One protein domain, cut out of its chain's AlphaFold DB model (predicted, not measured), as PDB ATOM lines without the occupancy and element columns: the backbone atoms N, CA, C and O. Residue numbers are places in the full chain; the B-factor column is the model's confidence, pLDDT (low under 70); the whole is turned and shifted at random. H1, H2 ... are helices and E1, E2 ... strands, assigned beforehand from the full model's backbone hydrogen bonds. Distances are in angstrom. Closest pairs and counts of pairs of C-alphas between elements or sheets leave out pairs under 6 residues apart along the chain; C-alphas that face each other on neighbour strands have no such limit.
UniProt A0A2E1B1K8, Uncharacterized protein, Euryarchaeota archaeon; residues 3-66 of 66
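AT A GLANCE: This is residues 3 to 66 of the 66 residues of an uncharacterized protein of Euryarchaeota archaeon (UniProt A0A2E1B1K8). What is the main picture? A small three-stranded sheet has the long helix H1 over one face, along edge strand E3, while the short helix H2 packs beside E3 and on H1. What makes it up? The printed part has 64 residues with two named helices and three named strands, ordered E1, E2, H1, E3, H2; the sheet's order is E1, E2, E3, mixed, and the class is mixed, helices and strands. How compact is it? It is compact, with a radius of gyration of the C-alphas of 11.6 A, and elongated, spanning 33 by 18 by 17 A.

IN THESE COORDINATES: What comes first? E1, residues 3 to 7, starts at C-alpha 3 at (202.316, 174.352, 110.722) and measures 13.9 A; E2, residues 12 to 17, measures 16.2 A. What follows? H1, residues 25 to 39, measures 21.5 A; E3, residues 46 to 51, 16.5 A; H2, residues 57 to 65, 12.2 A, ending at C-alpha 65 at (196.741, 184.077, 97.589).

HOW THE PARTS SIT: How do the strands pair? E1 and E2 are an antiparallel hairpin, with N 6 and O 14 within hydrogen-bond range at 2.9 A. E2 and E3 are parallel, with N 15 and O 48 within range at 2.9 A. Where is H1? E2, H1 and E3 form a strand-helix-strand unit, parallel neighbour strands with a helix between, its crossover right-handed. H1 is on one face of the sheet in two layers, helix over sheet, at a height over the sheet of 8.6 A; it lies over E3 and runs along the strands, at 22 degrees to E3 on the local plane, and the closest C-alphas of H1 and E3 are those of Asn 39 and Ala 46, 5.9 A apart. Where is H2? It stands at the sheet's level, height 3.3 A, its C-alpha of Thr 61 5.2 A from that of Val 51, the closest pair with E3. It touches H1 at a steep tilt of 48 degrees, the same way, closest at the C-alphas of Met 32 and Val 64, 5.0 A. In H1 and H2 every O i to N i+4 pair is within hydrogen-bond range.

THE WHOLE: How large is it? The two C-alphas farthest apart, of Asp 9 and His 23, are 34.7 A apart. Are there cuts, long links or weak spots? The printed part has no cut and no long link, and no printed residue is under 70 in pLDDT.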
ATOM      1  N   LYS A   3     201.511 175.572 110.893       97.44
ATOM      2  CA  LYS A   3     202.316 174.352 110.722       97.44
ATOM      3  C   LYS A   3     203.782 174.642 110.447       97.44
ATOM      4  O   LYS A   3     204.625 173.847 110.842       97.44
ATOM      5  N   GLY A   4     204.074 175.775 109.825       97.75
ATOM      6  CA  GLY A   4     205.431 176.220 109.554       97.75
ATOM      7  C   GLY A   4     205.432 177.673 109.111       97.75
ATOM      8  O   GLY A   4     204.406 178.179 108.646       97.75
ATOM      9  N   VAL A   5     206.584 178.312 109.273       97.69
ATOM     10  CA  VAL A   5     206.882 179.645 108.751       97.69
ATOM     11  C   VAL A   5     208.311 179.623 108.245       97.69
ATOM     12  O   VAL A   5     209.201 179.138 108.944       97.69
ATOM     13  N   GLU A   6     208.516 180.178 107.063       98.12
ATOM     14  CA  GLU A   6     209.825 180.477 106.503       98.12
ATOM     15  C   GLU A   6     209.847 181.947 106.091       98.12
ATOM     16  O   GLU A   6     208.871 182.467 105.550       98.12
ATOM     17  N   VAL A   7     210.944 182.627 106.408       97.25
ATOM     18  CA  VAL A   7     211.192 184.006 105.992       97.25
ATOM     19  C   VAL A   7     212.589 184.039 105.416       97.25
ATOM     20  O   VAL A   7     213.536 183.658 106.105       97.25
ATOM     21  N   ASP A   8     212.703 184.464 104.166       96.06
ATOM     22  CA  ASP A   8     213.998 184.593 103.513       96.06
ATOM     23  C   ASP A   8     214.586 186.004 103.653       96.06
ATOM     24  O   ASP A   8     213.922 186.963 104.061       96.06
ATOM     25  N   ASP A   9     215.858 186.133 103.276       95.81
ATOM     26  CA  ASP A   9     216.602 187.393 103.347       95.81
ATOM     27  C   ASP A   9     216.062 188.474 102.389       95.81
ATOM     28  O   ASP A   9     216.435 189.644 102.497       95.81
ATOM     29  N   SER A  10     215.183 188.109 101.447       95.81
ATOM     30  CA  SER A  10     214.517 189.042 100.533       95.81
ATOM     31  C   SER A  10     213.200 189.595 101.088       95.81
ATOM     32  O   SER A  10     212.595 190.481 100.478       95.81
ATOM     33  N   GLY A  11     212.771 189.115 102.258       95.62
ATOM     34  CA  GLY A  11     211.520 189.512 102.890       95.62
ATOM     35  C   GLY A  11     210.303 188.773 102.336       95.62
ATOM     36  O   GLY A  11     209.184 189.274 102.468       95.62
ATOM     37  N   ILE A  12     210.486 187.611 101.702       97.88
ATOM     38  CA  ILE A  12     209.373 186.740 101.320       97.88
ATOM     39  C   ILE A  12     209.016 185.865 102.518       97.88
ATOM     40  O   ILE A  12     209.859 185.170 103.082       97.88
ATOM     41  N   VAL A  13     207.740 185.898 102.893       98.25
ATOM     42  CA  VAL A  13     207.177 185.098 103.979       98.25
ATOM     43  C   VAL A  13     206.370 183.950 103.384       98.25
ATOM     44  O   VAL A  13     205.454 184.168 102.591       98.25
ATOM     45  N   GLN A  14     206.670 182.725 103.795       98.31
ATOM     46  CA  GLN A  14     205.902 181.534 103.452       98.31
ATOM     47  C   GLN A  14     205.313 180.928 104.724       98.31
ATOM     48  O   GLN A  14     206.026 180.671 105.695       98.31
ATOM     49  N   LEU A  15     203.999 180.710 104.738       98.31
ATOM     50  CA  LEU A  15     203.297 180.077 105.851       98.31
ATOM     51  C   LEU A  15     202.635 178.788 105.389       98.31
ATOM     52  O   LEU A  15     202.001 178.757 104.342       98.31
ATOM     53  N   TRP A  16     202.669 177.765 106.237       98.44
ATOM     54  CA  TRP A  16     201.835 176.575 106.081       98.44
ATOM     55  C   TRP A  16     200.764 176.583 107.157       98.44
ATOM     56  O   TRP A  16     201.075 176.584 108.354       98.44
ATOM     57  N   VAL A  17     199.494 176.581 106.762       97.69
ATOM     58  CA  VAL A  17     198.374 176.694 107.699       97.69
ATOM     59  C   VAL A  17     197.350 175.596 107.453       97.69
ATOM     60  O   VAL A  17     196.875 175.389 106.344       97.69
ATOM     61  N   GLN A  18     196.964 174.902 108.524       96.94
ATOM     62  CA  GLN A  18     195.821 173.992 108.508       96.94
ATOM     63  C   GLN A  18     194.597 174.705 109.100       96.94
ATOM     64  O   GLN A  18     194.597 174.967 110.309       96.94
ATOM     65  N   PRO A  19     193.555 175.031 108.321       94.31
ATOM     66  CA  PRO A  19     192.359 175.670 108.847       94.31
ATOM     67  C   PRO A  19     191.612 174.714 109.779       94.31
ATOM     68  O   PRO A  19     191.658 173.493 109.633       94.31
ATOM     69  N   THR A  20     190.907 175.275 110.758       91.56
ATOM     70  CA  THR A  20     190.196 174.486 111.776       91.56
ATOM     71  C   THR A  20     188.985 173.749 111.190       91.56
ATOM     72  O   THR A  20     188.544 172.744 111.743       91.56
ATOM     73  N   ARG A  21     188.427 174.243 110.074       92.56
ATOM     74  CA  ARG A  21     187.267 173.671 109.374       92.56
ATOM     75  C   ARG A  21     187.447 173.801 107.858       92.56
ATOM     76  O   ARG A  21     187.536 174.915 107.357       92.56
ATOM     77  N   ALA A  22     187.416 172.680 107.136       88.31
ATOM     78  CA  ALA A  22     187.689 172.609 105.689       88.31
ATOM     79  C   ALA A  22     186.708 173.384 104.784       88.31
ATOM     80  O   ALA A  22     187.022 173.667 103.633       88.31
ATOM     81  N   HIS A  23     185.521 173.720 105.292       88.75
ATOM     82  CA  HIS A  23     184.467 174.397 104.529       88.75
ATOM     83  C   HIS A  23     183.894 175.618 105.267       88.75
ATOM     84  O   HIS A  23     182.770 176.020 104.982       88.75
ATOM     85  N   CYS A  24     184.614 176.199 106.245       93.06
ATOM     86  CA  CYS A  24     184.137 177.444 106.863       93.06
ATOM     87  C   CYS A  24     184.523 178.651 106.000       93.06
ATOM     88  O   CYS A  24     185.721 178.902 105.861       93.06
ATOM     89  N   PRO A  25     183.556 179.458 105.526       92.50
ATOM     90  CA  PRO A  25     183.854 180.725 104.860       92.50
ATOM     91  C   PRO A  25     184.554 181.725 105.799       92.50
ATOM     92  O   PRO A  25     185.337 182.551 105.355       92.50
ATOM     93  N   CYS A  26     184.330 181.609 107.110       95.00
ATOM     94  CA  CYS A  26     185.047 182.392 108.112       95.00
ATOM     95  C   CYS A  26     186.561 182.145 108.057       95.00
ATOM     96  O   CYS A  26     187.348 183.070 107.928       95.00
ATOM     97  N   CYS A  27     186.960 180.871 108.070       94.06
ATOM     98  CA  CYS A  27     188.363 180.495 108.157       94.06
ATOM     99  C   CYS A  27     189.148 180.883 106.902       94.06
ATOM    100  O   CYS A  27     190.343 181.113 107.015       94.06
ATOM    101  N   ILE A  28     188.520 180.926 105.722       94.75
ATOM    102  CA  ILE A  28     189.208 181.392 104.513       94.75
ATOM    103  C   ILE A  28     189.380 182.912 104.528       94.75
ATOM    104  O   ILE A  28     190.476 183.387 104.249       94.75
ATOM    105  N   ASN A  29     188.352 183.658 104.951       96.06
ATOM    106  CA  ASN A  29     188.430 185.112 105.081       96.06
ATOM    107  C   ASN A  29     189.506 185.530 106.096       96.06
ATOM    108  O   ASN A  29     190.334 186.382 105.794       96.06
ATOM    109  N   ASP A  30     189.571 184.852 107.246       95.88
ATOM    110  CA  ASP A  30     190.604 185.097 108.259       95.88
ATOM    111  C   ASP A  30     192.027 184.892 107.697       95.88
ATOM    112  O   ASP A  30     192.953 185.620 108.056       95.88
ATOM    113  N   LEU A  31     192.231 183.912 106.803       96.62
ATOM    114  CA  LEU A  31     193.534 183.682 106.162       96.62
ATOM    115  C   LEU A  31     193.871 184.753 105.120       96.62
ATOM    116  O   LEU A  31     195.032 185.150 105.019       96.62
ATOM    117  N   MET A  32     192.879 185.240 104.371       97.38
ATOM    118  CA  MET A  32     193.058 186.358 103.438       97.38
ATOM    119  C   MET A  32     193.438 187.641 104.185       97.38
ATOM    120  O   MET A  32     194.375 188.340 103.794       97.38
ATOM    121  N   GLU A  33     192.758 187.926 105.298       97.69
ATOM    122  CA  GLU A  33     193.074 189.060 106.170       97.69
ATOM    123  C   GLU A  33     194.473 188.927 106.776       97.69
ATOM    124  O   GLU A  33     195.253 189.878 106.720       97.69
ATOM    125  N   LEU A  34     194.838 187.738 107.267       97.00
ATOM    126  CA  LEU A  34     196.184 187.457 107.767       97.00
ATOM    127  C   LEU A  34     197.257 187.724 106.703       97.00
ATOM    128  O   LEU A  34     198.248 188.393 106.991       97.00
ATOM    129  N   ARG A  35     197.065 187.236 105.471       97.75
ATOM    130  CA  ARG A  35     198.000 187.486 104.363       97.75
ATOM    131  C   ARG A  35     198.138 188.981 104.082       97.75
ATOM    132  O   ARG A  35     199.255 189.475 103.942       97.75
ATOM    133  N   SER A  36     197.015 189.693 104.012       97.94
ATOM    134  CA  SER A  36     196.978 191.144 103.797       97.94
ATOM    135  C   SER A  36     197.742 191.893 104.891       97.94
ATOM    136  O   SER A  36     198.549 192.772 104.591       97.94
ATOM    137  N   GLU A  37     197.559 191.505 106.153       98.12
ATOM    138  CA  GLU A  37     198.224 192.149 107.282       98.12
ATOM    139  C   GLU A  37     199.734 191.875 107.310       98.12
ATOM    140  O   GLU A  37     200.513 192.784 107.596       98.12
ATOM    141  N   ILE A  38     200.170 190.665 106.945       97.38
ATOM    142  CA  ILE A  38     201.598 190.339 106.811       97.38
ATOM    143  C   ILE A  38     202.229 191.156 105.678       97.38
ATOM    144  O   ILE A  38     203.284 191.754 105.877       97.38
ATOM    145  N   ASN A  39     201.563 191.263 104.524       97.38
ATOM    146  CA  ASN A  39     202.042 192.066 103.392       97.38
ATOM    147  C   ASN A  39     202.159 193.569 103.706       97.38
ATOM    148  O   ASN A  39     202.885 194.283 103.021       97.38
ATOM    149  N   ARG A  40     201.454 194.073 104.726       97.81
ATOM    150  CA  ARG A  40     201.555 195.474 105.170       97.81
ATOM    151  C   ARG A  40     202.736 195.731 106.103       97.81
ATOM    152  O   ARG A  40     203.061 196.894 106.351       97.81
ATOM    153  N   GLN A  41     203.375 194.687 106.632       97.75
ATOM    154  CA  GLN A  41     204.496 194.856 107.549       97.75
ATOM    155  C   GLN A  41     205.729 195.378 106.809       97.75
ATOM    156  O   GLN A  41     206.095 194.915 105.730       97.75
ATOM    157  N   LYS A  42     206.413 196.349 107.418       96.62
ATOM    158  CA  LYS A  42     207.634 196.919 106.846       96.62
ATOM    159  C   LYS A  42     208.702 195.832 106.692       96.62
ATOM    160  O   LYS A  42     209.064 195.186 107.667       96.62
ATOM    161  N   GLY A  43     209.256 195.716 105.488       95.62
ATOM    162  CA  GLY A  43     210.298 194.735 105.170       95.62
ATOM    163  C   GLY A  43     209.762 193.406 104.639       95.62
ATOM    164  O   GLY A  43     210.566 192.587 104.212       95.62
ATOM    165  N   VAL A  44     208.439 193.210 104.603       97.75
ATOM    166  CA  VAL A  44     207.824 192.111 103.856       97.75
ATOM    167  C   VAL A  44     207.665 192.537 102.400       97.75
ATOM    168  O   VAL A  44     207.032 193.550 102.106       97.75
ATOM    169  N   LEU A  45     208.261 191.768 101.492       97.50
ATOM    170  CA  LEU A  45     208.124 191.951 100.050       97.50
ATOM    171  C   LEU A  45     206.880 191.233  99.521       97.50
ATOM    172  O   LEU A  45     206.161 191.772  98.680       97.50
ATOM    173  N   ALA A  46     206.644 190.013 100.002       97.44
ATOM    174  CA  ALA A  46     205.505 189.190  99.624       97.44
ATOM    175  C   ALA A  46     205.197 188.149 100.706       97.44
ATOM    176  O   ALA A  46     206.075 187.735 101.463       97.44
ATOM    177  N   CYS A  47     203.951 187.690 100.733       98.19
ATOM    178  CA  CYS A  47     203.469 186.644 101.621       98.19
ATOM    179  C   CYS A  47     202.671 185.605 100.827       98.19
ATOM    180  O   CYS A  47     201.710 185.954 100.128       98.19
ATOM    181  N   HIS A  48     203.066 184.338 100.966       98.25
ATOM    182  CA  HIS A  48     202.363 183.171 100.437       98.25
ATOM    183  C   HIS A  48     201.867 182.296 101.587       98.25
ATOM    184  O   HIS A  48     202.634 181.940 102.485       98.25
ATOM    185  N   ILE A  49     200.590 181.919 101.553       98.44
ATOM    186  CA  ILE A  49     199.999 180.981 102.512       98.44
ATOM    187  C   ILE A  49     199.644 179.682 101.797       98.44
ATOM    188  O   ILE A  49     198.696 179.631 101.019       98.44
ATOM    189  N   GLU A  50     200.354 178.611 102.124       98.31
ATOM    190  CA  GLU A  50     200.032 177.254 101.706       98.31
ATOM    191  C   GLU A  50     199.029 176.630 102.683       98.31
ATOM    192  O   GLU A  50     199.295 176.465 103.883       98.31
ATOM    193  N   VAL A  51     197.855 176.257 102.178       97.62
ATOM    194  CA  VAL A  51     196.831 175.582 102.974       97.62
ATOM    195  C   VAL A  51     197.071 174.077 102.939       97.62
ATOM    196  O   VAL A  51     197.170 173.476 101.876       97.62
ATOM    197  N   VAL A  52     197.145 173.443 104.112       97.50
ATOM    198  CA  VAL A  52     197.480 172.014 104.244       97.50
ATOM    199  C   VAL A  52     196.488 171.261 105.126       97.50
ATOM    200  O   VAL A  52     195.817 171.835 105.982       97.50
ATOM    201  N   GLY A  53     196.417 169.937 104.966       94.56
ATOM    202  CA  GLY A  53     195.696 169.060 105.898       94.56
ATOM    203  C   GLY A  53     194.166 169.161 105.850       94.56
ATOM    204  O   GLY A  53     193.509 168.787 106.822       94.56
ATOM    205  N   VAL A  54     193.598 169.653 104.744       94.44
ATOM    206  CA  VAL A  54     192.152 169.656 104.460       94.44
ATOM    207  C   VAL A  54     191.873 169.210 103.018       94.44
ATOM    208  O   VAL A  54     192.761 169.310 102.171       94.44
ATOM    209  N   PRO A  55     190.665 168.708 102.699       94.44
ATOM    210  CA  PRO A  55     190.270 168.448 101.316       94.44
ATOM    211  C   PRO A  55     190.325 169.717 100.458       94.44
ATOM    212  O   PRO A  55     189.955 170.789 100.930       94.44
ATOM    213  N   GLN A  56     190.712 169.577  99.185       92.94
ATOM    214  CA  GLN A  56     190.784 170.688  98.218       92.94
ATOM    215  C   GLN A  56     191.668 171.854  98.702       92.94
ATOM    216  O   GLN A  56     191.332 173.028  98.532       92.94
ATOM    217  N   ALA A  57     192.783 171.522  99.357       95.69
ATOM    218  CA  ALA A  57     193.715 172.503  99.903       95.69
ATOM    219  C   ALA A  57     194.349 173.386  98.809       95.69
ATOM    220  O   ALA A  57     194.638 174.552  99.047       95.69
ATOM    221  N   ASP A  58     194.477 172.862  97.592       96.00
ATOM    222  CA  ASP A  58     194.880 173.584  96.384       96.00
ATOM    223  C   ASP A  58     193.938 174.758  96.069       96.00
ATOM    224  O   ASP A  58     194.391 175.876  95.827       96.00
ATOM    225  N   ARG A  59     192.619 174.539  96.149       94.75
ATOM    226  CA  ARG A  59     191.616 175.595  95.922       94.75
ATOM    227  C   ARG A  59     191.646 176.656  97.010       94.75
ATOM    228  O   ARG A  59     191.494 177.836  96.717       94.75
ATOM    229  N   TRP A  60     191.842 176.232  98.255       95.94
ATOM    230  CA  TRP A  60     192.034 177.147  99.376       95.94
ATOM    231  C   TRP A  60     193.277 178.011  99.186       95.94
ATOM    232  O   TRP A  60     193.196 179.226  99.313       95.94
ATOM    233  N   THR A  61     194.405 177.389  98.845       97.56
ATOM    234  CA  THR A  61     195.668 178.083  98.585       97.56
ATOM    235  C   THR A  61     195.505 179.095  97.457       97.56
ATOM    236  O   THR A  61     195.909 180.240  97.614       97.56
ATOM    237  N   ALA A  62     194.848 178.729  96.354       96.94
ATOM    238  CA  ALA A  62     194.577 179.673  95.272       96.94
ATOM    239  C   ALA A  62     193.745 180.878  95.748       96.94
ATOM    240  O   ALA A  62     194.134 182.015  95.516       96.94
ATOM    241  N   ALA A  63     192.646 180.637  96.467       95.44
ATOM    242  CA  ALA A  63     191.742 181.694  96.917       95.44
ATOM    243  C   ALA A  63     192.347 182.621  97.989       95.44
ATOM    244  O   ALA A  63     192.040 183.807  98.021       95.44
ATOM    245  N   VAL A  64     193.209 182.108  98.873       96.88
ATOM    246  CA  VAL A  64     193.879 182.934  99.892       96.88
ATOM    247  C   VAL A  64     194.951 183.838  99.273       96.88
ATOM    248  O   VAL A  64     195.197 184.930  99.788       96.88
ATOM    249  N   ASN A  65     195.602 183.386  98.197       97.00
ATOM    250  CA  ASN A  65     196.741 184.077  97.589       97.00
ATOM    251  C   ASN A  65     196.395 184.924  96.355       97.00
ATOM    252  O   ASN A  65     197.312 185.516  95.781       97.00
ATOM    253  N   GLU A  66     195.117 185.010  95.978       89.50
ATOM    254  CA  GLU A  66     194.616 186.000  95.008       89.50
ATOM    255  C   GLU A  66     194.915 187.439  95.473       89.50
ATOM    256  O   GLU A  66     195.305 188.263  94.620       89.50
TER     257      GLU A  66